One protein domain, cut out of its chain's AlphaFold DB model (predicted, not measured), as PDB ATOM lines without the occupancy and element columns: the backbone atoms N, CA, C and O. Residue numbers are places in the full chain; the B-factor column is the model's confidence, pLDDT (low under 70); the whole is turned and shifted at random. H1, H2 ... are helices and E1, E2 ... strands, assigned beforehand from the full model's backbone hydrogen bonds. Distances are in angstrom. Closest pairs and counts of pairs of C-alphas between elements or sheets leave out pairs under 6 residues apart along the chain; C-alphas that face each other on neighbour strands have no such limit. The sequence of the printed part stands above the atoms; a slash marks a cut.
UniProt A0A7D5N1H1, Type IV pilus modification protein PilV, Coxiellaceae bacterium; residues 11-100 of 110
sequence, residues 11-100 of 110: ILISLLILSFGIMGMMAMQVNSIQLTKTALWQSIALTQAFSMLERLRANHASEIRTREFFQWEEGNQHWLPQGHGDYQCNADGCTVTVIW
ATOM      1  N   ILE A  11     -24.878  -3.322  62.504       93.44
ATOM      2  CA  ILE A  11     -23.982  -4.462  62.728       93.44
ATOM      3  C   ILE A  11     -24.759  -5.646  63.311       93.44
ATOM      4  O   ILE A  11     -24.564  -6.781  62.880       93.44
ATOM      5  N   LEU A  12     -25.688  -5.393  64.237       94.88
ATOM      6  CA  LEU A  12     -26.506  -6.443  64.845       94.88
ATOM      7  C   LEU A  12     -27.429  -7.119  63.819       94.88
ATOM      8  O   LEU A  12     -27.523  -8.346  63.786       94.88
ATOM      9  N   ILE A  13     -28.044  -6.334  62.930       95.12
ATOM     10  CA  ILE A  13     -28.854  -6.852  61.818       95.12
ATOM     11  C   ILE A  13     -27.975  -7.618  60.819       95.12
ATOM     12  O   ILE A  13     -28.357  -8.695  60.367       95.12
ATOM     13  N   SER A  14     -26.778  -7.110  60.514       96.25
ATOM     14  CA  SER A  14     -25.838  -7.782  59.605       96.25
ATOM     15  C   SER A  14     -25.403  -9.151  60.137       96.25
ATOM     16  O   SER A  14     -25.410 -10.131  59.393       96.25
ATOM     17  N   LEU A  15     -25.081  -9.247  61.430       95.50
ATOM     18  CA  LEU A  15     -24.730 -10.510  62.085       95.50
ATOM     19  C   LEU A  15     -25.911 -11.486  62.126       95.50
ATOM     20  O   LEU A  15     -25.727 -12.682  61.900       95.50
ATOM     21  N   LEU A  16     -27.122 -10.976  62.359       96.38
ATOM     22  CA  LEU A  16     -28.344 -11.776  62.317       96.38
ATOM     23  C   LEU A  16     -28.538 -12.398  60.928       96.38
ATOM     24  O   LEU A  16     -28.650 -13.618  60.819       96.38
ATOM     25  N   ILE A  17     -28.479 -11.598  59.861       96.94
ATOM     26  CA  ILE A  17     -28.607 -12.091  58.479       96.94
ATOM     27  C   ILE A  17     -27.489 -13.091  58.143       96.94
ATOM     28  O   ILE A  17     -27.764 -14.152  57.579       96.94
ATOM     29  N   LEU A  18     -26.242 -12.797  58.528       96.69
ATOM     30  CA  LEU A  18     -25.098 -13.682  58.300       96.69
ATOM     31  C   LEU A  18     -25.295 -15.054  58.961       96.69
ATOM     32  O   LEU A  18     -25.044 -16.082  58.332       96.69
ATOM     33  N   SER A  19     -25.774 -15.078  60.206       97.38
ATOM     34  CA  SER A  19     -26.008 -16.328  60.936       97.38
ATOM     35  C   SER A  19     -27.032 -17.229  60.232       97.38
ATOM     36  O   SER A  19     -26.776 -18.422  60.048       97.38
ATOM     37  N   PHE A  20     -28.133 -16.656  59.734       96.69
ATOM     38  CA  PHE A  20     -29.115 -17.393  58.937       96.69
ATOM     39  C   PHE A  20     -28.536 -17.872  57.599       96.69
ATOM     40  O   PHE A  20     -28.817 -18.995  57.176       96.69
ATOM     41  N   GLY A  21     -27.676 -17.071  56.963       96.25
ATOM     42  CA  GLY A  21     -26.987 -17.452  55.727       96.25
ATOM     43  C   GLY A  21     -26.110 -18.699  55.888       96.25
ATOM     44  O   GLY A  21     -26.193 -19.630  55.083       96.25
ATOM     45  N   ILE A  22     -25.314 -18.766  56.961       96.75
ATOM     46  CA  ILE A  22     -24.447 -19.923  57.247       96.75
ATOM     47  C   ILE A  22     -25.283 -21.164  57.588       96.75
ATOM     48  O   ILE A  22     -24.949 -22.269  57.158       96.75
ATOM     49  N   MET A  23     -26.401 -20.996  58.304       95.75
ATOM     50  CA  MET A  23     -27.310 -22.102  58.621       95.75
ATOM     51  C   MET A  23     -27.887 -22.750  57.352       95.75
ATOM     52  O   MET A  23     -27.922 -23.978  57.249       95.75
ATOM     53  N   GLY A  24     -28.257 -21.941  56.352       94.44
ATOM     54  CA  GLY A  24     -28.698 -22.439  55.045       94.44
ATOM     55  C   GLY A  24     -27.610 -23.222  54.299       94.44
ATOM     56  O   GLY A  24     -27.875 -24.303  53.770       94.44
ATOM     57  N   MET A  25     -26.368 -22.732  54.310       95.19
ATOM     58  CA  MET A  25     -25.227 -23.421  53.690       95.19
ATOM     59  C   MET A  25     -24.918 -24.763  54.370       95.19
ATOM     60  O   MET A  25     -24.697 -25.768  53.694       95.19
ATOM     61  N   MET A  26     -24.949 -24.805  55.704       94.81
ATOM     62  CA  MET A  26     -24.719 -26.027  56.481       94.81
ATOM     63  C   MET A  26     -25.738 -27.121  56.141       94.81
ATOM     64  O   MET A  26     -25.362 -28.284  55.998       94.81
ATOM     65  N   ALA A  27     -27.009 -26.759  55.932       92.38
ATOM     66  CA  ALA A  27     -28.036 -27.709  55.505       92.38
ATOM     67  C   ALA A  27     -27.699 -28.355  54.146       92.38
ATOM     68  O   ALA A  27     -27.844 -29.566  53.977       92.38
ATOM     69  N   MET A  28     -27.182 -27.576  53.190       93.12
ATOM     70  CA  MET A  28     -26.721 -28.107  51.900       93.12
ATOM     71  C   MET A  28     -25.480 -28.995  52.057       93.12
ATOM     72  O   MET A  28     -25.381 -30.044  51.414       93.12
ATOM     73  N   GLN A  29     -24.554 -28.612  52.940       94.06
ATOM     74  CA  GLN A  29     -23.319 -29.356  53.183       94.06
ATOM     75  C   GLN A  29     -23.592 -30.777  53.698       94.06
ATOM     76  O   GLN A  29     -22.933 -31.722  53.265       94.06
ATOM     77  N   VAL A  30     -24.590 -30.954  54.569       91.31
ATOM     78  CA  VAL A  30     -24.990 -32.280  55.076       91.31
ATOM     79  C   VAL A  30     -25.421 -33.203  53.936       91.31
ATOM     80  O   VAL A  30     -24.964 -34.347  53.863       91.31
ATOM     81  N   ASN A  31     -26.236 -32.703  53.006       90.31
ATOM     82  CA  ASN A  31     -26.691 -33.485  51.855       90.31
ATOM     83  C   ASN A  31     -25.525 -33.848  50.925       90.31
ATOM     84  O   ASN A  31     -25.416 -34.992  50.482       90.31
ATOM     85  N   SER A  32     -24.611 -32.904  50.688       92.94
ATOM     86  CA  SER A  32     -23.405 -33.129  49.880       92.94
ATOM     87  C   SER A  32     -22.515 -34.247  50.445       92.94
ATOM     88  O   SER A  32     -22.038 -35.113  49.705       92.94
ATOM     89  N   ILE A  33     -22.353 -34.302  51.773       92.88
ATOM     90  CA  ILE A  33     -21.582 -35.363  52.439       92.88
ATOM     91  C   ILE A  33     -22.214 -36.740  52.196       92.88
ATOM     92  O   ILE A  33     -21.493 -37.699  51.920       92.88
ATOM     93  N   GLN A  34     -23.541 -36.857  52.272       89.94
ATOM     94  CA  GLN A  34     -24.223 -38.140  52.059       89.94
ATOM     95  C   GLN A  34     -24.095 -38.634  50.614       89.94
ATOM     96  O   GLN A  34     -23.837 -39.819  50.383       89.94
ATOM     97  N   LEU A  35     -24.205 -37.725  49.642       90.81
ATOM     98  CA  LEU A  35     -23.994 -38.045  48.229       90.81
ATOM     99  C   LEU A  35     -22.558 -38.513  47.974       90.81
ATOM    100  O   LEU A  35     -22.346 -39.539  47.333       90.81
ATOM    101  N   THR A  36     -21.579 -37.815  48.552       92.12
ATOM    102  CA  THR A  36     -20.157 -38.168  48.425       92.12
ATOM    103  C   THR A  36     -19.867 -39.553  49.005       92.12
ATOM    104  O   THR A  36     -19.194 -40.362  48.368       92.12
ATOM    105  N   LYS A  37     -20.416 -39.872  50.186       91.50
ATOM    106  CA  LYS A  37     -20.282 -41.207  50.798       91.50
ATOM    107  C   LYS A  37     -20.893 -42.305  49.931       91.50
ATOM    108  O   LYS A  37     -20.279 -43.350  49.745       91.50
ATOM    109  N   THR A  38     -22.075 -42.052  49.374       91.31
ATOM    110  CA  THR A  38     -22.765 -43.015  48.505       91.31
ATOM    111  C   THR A  38     -21.960 -43.296  47.239       91.31
ATOM    112  O   THR A  38     -21.750 -44.458  46.896       91.31
ATOM    113  N   ALA A  39     -21.446 -42.252  46.586       93.19
ATOM    114  CA  ALA A  39     -20.590 -42.387  45.409       93.19
ATOM    115  C   ALA A  39     -19.286 -43.147  45.719       93.19
ATOM    116  O   ALA A  39     -18.831 -43.967  44.917       93.19
ATOM    117  N   LEU A  40     -18.706 -42.924  46.903       94.00
ATOM    118  CA  LEU A  40     -17.527 -43.652  47.368       94.00
ATOM    119  C   LEU A  40     -17.818 -45.150  47.536       94.00
ATOM    120  O   LEU A  40     -17.072 -45.967  47.003       94.00
ATOM    121  N   TRP A  41     -18.911 -45.527  48.204       93.94
ATOM    122  CA  TRP A  41     -19.274 -46.943  48.360       93.94
ATOM    123  C   TRP A  41     -19.596 -47.616  47.030       93.94
ATOM    124  O   TRP A  41     -19.155 -48.738  46.808       93.94
ATOM    125  N   GLN A  42     -20.291 -46.927  46.121       93.75
ATOM    126  CA  GLN A  42     -20.524 -47.428  44.763       93.75
ATOM    127  C   GLN A  42     -19.208 -47.681  44.023       93.75
ATOM    128  O   GLN A  42     -19.047 -48.723  43.395       93.75
ATOM    129  N   SER A  43     -18.245 -46.765  44.136       95.75
ATOM    130  CA  SER A  43     -16.925 -46.932  43.519       95.75
ATOM    131  C   SER A  43     -16.196 -48.154  44.082       95.75
ATOM    132  O   SER A  43     -15.700 -48.975  43.314       95.75
ATOM    133  N   ILE A  44     -16.198 -48.328  45.408       94.81
ATOM    134  CA  ILE A  44     -15.609 -49.502  46.069       94.81
ATOM    135  C   ILE A  44     -16.311 -50.789  45.608       94.81
ATOM    136  O   ILE A  44     -15.645 -51.733  45.185       94.81
ATOM    137  N   ALA A  45     -17.644 -50.825  45.615       94.94
ATOM    138  CA  ALA A  45     -18.414 -51.990  45.189       94.94
ATOM    139  C   ALA A  45     -18.142 -52.370  43.726       94.94
ATOM    140  O   ALA A  45     -17.974 -53.550  43.426       94.94
ATOM    141  N   LEU A  46     -18.020 -51.386  42.826       95.31
ATOM    142  CA  LEU A  46     -17.633 -51.626  41.435       95.31
ATOM    143  C   LEU A  46     -16.232 -52.227  41.343       95.31
ATOM    144  O   LEU A  46     -16.049 -53.225  40.650       95.31
ATOM    145  N   THR A  47     -15.251 -51.674  42.062       95.81
ATOM    146  CA  THR A  47     -13.890 -52.238  42.062       95.81
ATOM    147  C   THR A  47     -13.865 -53.678  42.576       95.81
ATOM    148  O   THR A  47     -13.225 -54.535  41.964       95.81
ATOM    149  N   GLN A  48     -14.639 -53.981  43.623       94.88
ATOM    150  CA  GLN A  48     -14.789 -55.337  44.145       94.88
ATOM    151  C   GLN A  48     -15.460 -56.260  43.121       94.88
ATOM    152  O   GLN A  48     -14.931 -57.339  42.854       94.88
ATOM    153  N   ALA A  49     -16.561 -55.836  42.498       94.81
ATOM    154  CA  ALA A  49     -17.262 -56.613  41.478       94.81
ATOM    155  C   ALA A  49     -16.363 -56.918  40.269       94.81
ATOM    156  O   ALA A  49     -16.291 -58.064  39.827       94.81
ATOM    157  N   PHE A  50     -15.623 -55.922  39.773       94.62
ATOM    158  CA  PHE A  50     -14.673 -56.110  38.676       94.62
ATOM    159  C   PHE A  50     -13.542 -57.067  39.047       94.62
ATOM    160  O   PHE A  50     -13.180 -57.914  38.233       94.62
ATOM    161  N   SER A  51     -13.024 -56.992  40.276       94.06
ATOM    162  CA  SER A  51     -11.982 -57.920  40.729       94.06
ATOM    163  C   SER A  51     -12.457 -59.378  40.730       94.06
ATOM    164  O   SER A  51     -11.688 -60.271  40.378       94.06
ATOM    165  N   MET A  52     -13.727 -59.623  41.073       93.50
ATOM    166  CA  MET A  52     -14.314 -60.962  41.042       93.50
ATOM    167  C   MET A  52     -14.616 -61.408  39.613       93.50
ATOM    168  O   MET A  52     -14.313 -62.539  39.249       93.50
ATOM    169  N   LEU A  53     -15.150 -60.518  38.772       93.38
ATOM    170  CA  LEU A  53     -15.364 -60.805  37.352       93.38
ATOM    171  C   LEU A  53     -14.064 -61.218  36.658       93.38
ATOM    172  O   LEU A  53     -14.071 -62.180  35.895       93.38
ATOM    173  N   GLU A  54     -12.954 -60.542  36.944       93.00
ATOM    174  CA  GLU A  54     -11.661 -60.892  36.356       93.00
ATOM    175  C   GLU A  54     -11.188 -62.280  36.804       93.00
ATOM    176  O   GLU A  54     -10.758 -63.087  35.981       93.00
ATOM    177  N   ARG A  55     -11.374 -62.623  38.084       91.75
ATOM    178  CA  ARG A  55     -11.089 -63.968  38.613       91.75
ATOM    179  C   ARG A  55     -11.952 -65.043  37.953       91.75
ATOM    180  O   ARG A  55     -11.435 -66.082  37.558       91.75
ATOM    181  N   LEU A  56     -13.244 -64.776  37.748       91.00
ATOM    182  CA  LEU A  56     -14.159 -65.682  37.040       91.00
ATOM    183  C   LEU A  56     -13.755 -65.900  35.573       91.00
ATOM    184  O   LEU A  56     -13.964 -66.991  35.042       91.00
ATOM    185  N   ARG A  57     -13.189 -64.875  34.921       88.81
ATOM    186  CA  ARG A  57     -12.683 -64.962  33.541       88.81
ATOM    187  C   ARG A  57     -11.353 -65.699  33.460       88.81
ATOM    188  O   ARG A  57     -11.163 -66.472  32.528       88.81
ATOM    189  N   ALA A  58     -10.454 -65.475  34.414       91.69
ATOM    190  CA  ALA A  58      -9.153 -66.136  34.460       91.69
ATOM    191  C   ALA A  58      -9.263 -67.615  34.874       91.69
ATOM    192  O   ALA A  58      -8.513 -68.456  34.378       91.69
ATOM    193  N   ASN A  59     -10.211 -67.946  35.760       88.81
ATOM    194  CA  ASN A  59     -10.340 -69.269  36.362       88.81
ATOM    195  C   ASN A  59     -11.640 -69.977  35.946       88.81
ATOM    196  O   ASN A  59     -12.738 -69.726  36.453       88.81
ATOM    197  N   HIS A  60     -11.509 -70.961  35.054       83.50
ATOM    198  CA  HIS A  60     -12.644 -71.763  34.584       83.50
ATOM    199  C   HIS A  60     -12.999 -72.952  35.495       83.50
ATOM    200  O   HIS A  60     -14.117 -73.468  35.404       83.50
ATOM    201  N   ALA A  61     -12.093 -73.375  36.381       86.19
ATOM    202  CA  ALA A  61     -12.320 -74.492  37.297       86.19
ATOM    203  C   ALA A  61     -13.236 -74.086  38.464       86.19
ATOM    204  O   ALA A  61     -12.967 -73.106  39.162       86.19
ATOM    205  N   SER A  62     -14.296 -74.865  38.706       81.81
ATOM    206  CA  SER A  62     -15.275 -74.607  39.776       81.81
ATOM    207  C   SER A  62     -14.628 -74.537  41.160       81.81
ATOM    208  O   SER A  62     -14.916 -73.616  41.916       81.81
ATOM    209  N   GLU A  63     -13.699 -75.446  41.462       83.88
ATOM    210  CA  GLU A  63     -12.998 -75.492  42.752       83.88
ATOM    211  C   GLU A  63     -12.162 -74.233  43.026       83.88
ATOM    212  O   GLU A  63     -12.104 -73.750  44.159       83.88
ATOM    213  N   ILE A  64     -11.523 -73.676  41.990       83.31
ATOM    214  CA  ILE A  64     -10.726 -72.449  42.117       83.31
ATOM    215  C   ILE A  64     -11.657 -71.261  42.372       83.31
ATOM    216  O   ILE A  64     -11.427 -70.516  43.325       83.31
ATOM    217  N   ARG A  65     -12.756 -71.151  41.614       88.06
ATOM    218  CA  ARG A  65     -13.752 -70.081  41.787       88.06
ATOM    219  C   ARG A  65     -14.352 -70.046  43.187       88.06
ATOM    220  O   ARG A  65     -14.508 -68.970  43.753       88.06
ATOM    221  N   THR A  66     -14.664 -71.205  43.766       88.00
ATOM    222  CA  THR A  66     -15.214 -71.281  45.124       88.00
ATOM    223  C   THR A  66     -14.231 -70.742  46.165       88.00
ATOM    224  O   THR A  66     -14.634 -69.992  47.050       88.00
ATOM    225  N   ARG A  67     -12.935 -71.063  46.056       89.81
ATOM    226  CA  ARG A  67     -11.920 -70.531  46.984       89.81
ATOM    227  C   ARG A  67     -11.721 -69.028  46.826       89.81
ATOM    228  O   ARG A  67     -11.651 -68.317  47.824       89.81
ATOM    229  N   GLU A  68     -11.647 -68.553  45.587       89.81
ATOM    230  CA  GLU A  68     -11.513 -67.124  45.299       89.81
ATOM    231  C   GLU A  68     -12.726 -66.321  45.765       89.81
ATOM    232  O   GLU A  68     -12.553 -65.224  46.289       89.81
ATOM    233  N   PHE A  69     -13.928 -66.888  45.639       91.44
ATOM    234  CA  PHE A  69     -15.153 -66.292  46.155       91.44
ATOM    235  C   PHE A  69     -15.080 -66.061  47.665       91.44
ATOM    236  O   PHE A  69     -15.319 -64.943  48.106       91.44
ATOM    237  N   PHE A  70     -14.699 -67.071  48.455       91.56
ATOM    238  CA  PHE A  70     -14.610 -66.914  49.912       91.56
ATOM    239  C   PHE A  70     -13.600 -65.838  50.324       91.56
ATOM    240  O   PHE A  70     -13.885 -65.038  51.212       91.56
ATOM    241  N   GLN A  71     -12.445 -65.782  49.654       92.25
ATOM    242  CA  GLN A  71     -11.442 -64.747  49.917       92.25
ATOM    243  C   GLN A  71     -11.953 -63.348  49.546       92.25
ATOM    244  O   GLN A  71     -11.728 -62.377  50.267       92.25
ATOM    245  N   TRP A  72     -12.609 -63.225  48.395       93.25
ATOM    246  CA  TRP A  72     -13.177 -61.963  47.941       93.25
ATOM    247  C   TRP A  72     -14.306 -61.480  48.862       93.25
ATOM    248  O   TRP A  72     -14.374 -60.288  49.171       93.25
ATOM    249  N   GLU A  73     -15.132 -62.402  49.351       92.12
ATOM    250  CA  GLU A  73     -16.248 -62.110  50.245       92.12
ATOM    251  C   GLU A  73     -15.787 -61.582  51.608       92.12
ATOM    252  O   GLU A  73     -16.338 -60.604  52.114       92.12
ATOM    253  N   GLU A  74     -14.712 -62.144  52.165       91.19
ATOM    254  CA  GLU A  74     -14.073 -61.596  53.366       91.19
ATOM    255  C   GLU A  74     -13.629 -60.137  53.147       91.19
ATOM    256  O   GLU A  74     -13.834 -59.267  53.998       91.19
ATOM    257  N   GLY A  75     -13.095 -59.836  51.958       90.12
ATOM    258  CA  GLY A  75     -12.767 -58.471  51.554       90.12
ATOM    259  C   GLY A  75     -13.995 -57.560  51.501       90.12
ATOM    260  O   GLY A  75     -13.953 -56.440  52.012       90.12
ATOM    261  N   ASN A  76     -15.108 -58.025  50.934       92.81
ATOM    262  CA  ASN A  76     -16.343 -57.238  50.856       92.81
ATOM    263  C   ASN A  76     -16.839 -56.817  52.241       92.81
ATOM    264  O   ASN A  76     -17.202 -55.655  52.424       92.81
ATOM    265  N   GLN A  77     -16.797 -57.720  53.221       89.38
ATOM    266  CA  GLN A  77     -17.210 -57.430  54.597       89.38
ATOM    267  C   GLN A  77     -16.308 -56.398  55.286       89.38
ATOM    268  O   GLN A  77     -16.766 -55.664  56.163       89.38
ATOM    269  N   HIS A  78     -15.035 -56.321  54.888       90.31
ATOM    270  CA  HIS A  78     -14.090 -55.340  55.414       90.31
ATOM    271  C   HIS A  78     -14.284 -53.944  54.804       90.31
ATOM    272  O   HIS A  78     -14.268 -52.942  55.520       90.31
ATOM    273  N   TRP A  79     -14.467 -53.867  53.482       88.19
ATOM    274  CA  TRP A  79     -14.506 -52.595  52.748       88.19
ATOM    275  C   TRP A  79     -15.898 -51.964  52.672       88.19
ATOM    276  O   TRP A  79     -16.012 -50.743  52.527       88.19
ATOM    277  N   LEU A  80     -16.956 -52.773  52.747       90.62
ATOM    278  CA  LEU A  80     -18.338 -52.334  52.596       90.62
ATOM    279  C   LEU A  80     -19.141 -52.614  53.877       90.62
ATOM    280  O   LEU A  80     -19.054 -53.698  54.456       90.62
ATOM    281  N   PRO A  81     -19.986 -51.669  54.323       89.44
ATOM    282  CA  PRO A  81     -20.846 -51.879  55.482       89.44
ATOM    283  C   PRO A  81     -21.858 -52.997  55.203       89.44
ATOM    284  O   PRO A  81     -22.717 -52.852  54.336       89.44
ATOM    285  N   GLN A  82     -21.773 -54.104  55.950       87.56
ATOM    286  CA  GLN A  82     -22.579 -55.316  55.712       87.56
ATOM    287  C   GLN A  82     -22.461 -55.836  54.267       87.56
ATOM    288  O   GLN A  82     -23.412 -56.404  53.729       87.56
ATOM    289  N   GLY A  83     -21.301 -55.615  53.641       90.62
ATOM    290  CA  GLY A  83     -21.031 -56.032  52.274       90.62
ATOM    291  C   GLY A  83     -21.176 -57.535  52.115       90.62
ATOM    292  O   GLY A  83     -20.515 -58.273  52.838       90.62
ATOM    293  N   HIS A  84     -22.027 -57.957  51.187       92.25
ATOM    294  CA  HIS A  84     -22.102 -59.340  50.740       92.25
ATOM    295  C   HIS A  84     -22.060 -59.397  49.227       92.25
ATOM    296  O   HIS A  84     -22.547 -58.505  48.525       92.25
ATOM    297  N   GLY A  85     -21.475 -60.464  48.729       91.44
ATOM    298  CA  GLY A  85     -21.313 -60.711  47.322       91.44
ATOM    299  C   GLY A  85     -21.858 -62.071  46.931       91.44
ATOM    300  O   GLY A  85     -21.795 -63.035  47.687       91.44
ATOM    301  N   ASP A  86     -22.385 -62.145  45.718       91.25
ATOM    302  CA  ASP A  86     -22.822 -63.389  45.104       91.25
ATOM    303  C   ASP A  86     -22.443 -63.394  43.623       91.25
ATOM    304  O   ASP A  86     -22.251 -62.340  43.004       91.25
ATOM    305  N   TYR A  87     -22.319 -64.576  43.035       91.44
ATOM    306  CA  TYR A  87     -22.089 -64.713  41.606       91.44
ATOM    307  C   TYR A  87     -22.920 -65.856  41.036       91.44
ATOM    308  O   TYR A  87     -22.928 -66.975  41.543       91.44
ATOM    309  N   GLN A  88     -23.581 -65.584  39.916       90.06
ATOM    310  CA  GLN A  88     -24.349 -66.573  39.181       90.06
ATOM    311  C   GLN A  88     -23.755 -66.728  37.786       90.06
ATOM    312  O   GLN A  88     -23.696 -65.773  37.012       90.06
ATOM    313  N   CYS A  89     -23.299 -67.937  37.466       88.06
ATOM    314  CA  CYS A  89     -22.789 -68.276  36.142       88.06
ATOM    315  C   CYS A  89     -23.788 -69.167  35.403       88.06
ATOM    316  O   CYS A  89     -24.101 -70.263  35.866       88.06
ATOM    317  N   ASN A  90     -24.231 -68.699  34.238       89.19
ATOM    318  CA  ASN A  90     -25.037 -69.446  33.275       89.19
ATOM    319  C   ASN A  90     -24.173 -69.826  32.054       89.19
ATOM    320  O   ASN A  90     -22.990 -69.492  31.994       89.19
ATOM    321  N   ALA A  91     -24.757 -70.515  31.066       83.06
ATOM    322  CA  ALA A  91     -24.047 -70.922  29.845       83.06
ATOM    323  C   ALA A  91     -23.493 -69.734  29.028       83.06
ATOM    324  O   ALA A  91     -22.440 -69.861  28.409       83.06
ATOM    325  N   ASP A  92     -24.166 -68.580  29.077       83.69
ATOM    326  CA  ASP A  92     -23.836 -67.398  28.267       83.69
ATOM    327  C   ASP A  92     -22.939 -66.375  28.989       83.69
ATOM    328  O   ASP A  92     -22.481 -65.403  28.388       83.69
ATOM    329  N   GLY A  93     -22.672 -66.566  30.284       87.06
ATOM    330  CA  GLY A  93     -21.835 -65.651  31.054       87.06
ATOM    331  C   GLY A  93     -22.045 -65.726  32.561       87.06
ATOM    332  O   GLY A  93     -22.912 -66.440  33.063       87.06
ATOM    333  N   CYS A  94     -21.232 -64.956  33.282       90.44
ATOM    334  CA  CYS A  94     -21.310 -64.818  34.731       90.44
ATOM    335  C   CYS A  94     -21.741 -63.406  35.124       90.44
ATOM    336  O   CYS A  94     -21.194 -62.419  34.631       90.44
ATOM    337  N   THR A  95     -22.684 -63.321  36.056       92.31
ATOM    338  CA  THR A  95     -23.127 -62.083  36.691       92.31
ATOM    339  C   THR A  95     -22.635 -62.070  38.129       92.31
ATOM    340  O   THR A  95     -22.867 -63.020  38.871       92.31
ATOM    341  N   VAL A  96     -21.953 -60.995  38.519       93.88
ATOM    342  CA  VAL A  96     -21.514 -60.762  39.901       93.88
ATOM    343  C   VAL A  96     -22.403 -59.691  40.511       93.88
ATOM    344  O   VAL A  96     -22.584 -58.623  39.924       93.88
ATOM    345  N   THR A  97     -22.933 -59.978  41.691       93.50
ATOM    346  CA  THR A  97     -23.794 -59.088  42.465       93.50
ATOM    347  C   THR A  97     -23.073 -58.710  43.749       93.50
ATOM    348  O   THR A  97     -22.567 -59.572  44.458       93.50
ATOM    349  N   VAL A  98     -23.029 -57.416  44.059       94.44
ATOM    350  CA  VAL A  98     -22.482 -56.895  45.317       94.44
ATOM    351  C   VAL A  98     -23.557 -56.052  45.980       94.44
ATOM    352  O   VAL A  98     -24.084 -55.126  45.363       94.44
ATOM    353  N   ILE A  99     -23.881 -56.373  47.227       92.31
ATOM    354  CA  ILE A  99     -24.865 -55.668  48.047       92.31
ATOM    355  C   ILE A  99     -24.190 -55.092  49.288       92.31
ATOM    356  O   ILE A  99     -23.270 -55.685  49.844       92.31
ATOM    357  N   TRP A 100     -24.635 -53.918  49.727       93.00
ATOM    358  CA  TRP A 100     -24.127 -53.263  50.931       93.00
ATOM    359  C   TRP A 100     -25.221 -52.427  51.594       93.00
ATOM    360  O   TRP A 100     -26.176 -51.987  50.949       93.00
TER     361      TRP A 100
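Overview. This is residues 11 to 100 of the 110 residues of the protein "Type IV pilus modification protein PilV" of Coxiellaceae bacterium (UniProt A0A7D5N1H1). One very long helix, H1, sticks out as an arm with residues 11 to 40; its later part packs with H2, which folds back beside it, and with the hairpin of E1 and E2 in a small compact head. The printed part has 90 residues, with H1, H2, E1 and E2 in that order and one antiparallel sheet, E1 - E2. It is mostly helix and extended, with a radius of gyration of the C-alphas of 22.0 A and spans of 75 by 25 by 16 A.

Along the chain. Find C-alpha 11 at (-23.982, -4.462, 62.728); from there H1 runs 69.4 A to residue 58. H2, residues 62 to 79, covers 25.6 A. Then come E1, residues 84 to 90, and E2, residues 93 to 99, ending at C-alpha 99 (-24.865, -55.668, 48.047).

Arrangement. H1, with residues 44 to 56 alone, touches H2 in a helical hairpin, opposite ways at a shallow tilt of 13 degrees; the closest C-alphas, of Leu 56 and Arg 65, are 6.5 A apart. The closest C-alphas of H1 and E2, those of Ala 49 and Val 96, are 6.1 A apart; those of H2 and E1, Glu 73 and Gly 85, 6.0 A. In the hairpin of E1 and E2, look for N 86 and O 97, within hydrogen-bond range at 2.9 A. Every O i to N i+4 pair is within range in H2, and 43 of 44 in H1.

Size, cuts and confidence. Without the free residues 11 to 40, the body spans 31 by 21 by 15 A. The printed part has no cut, its three links are tight, and no printed residue is under 70 in pLDDT.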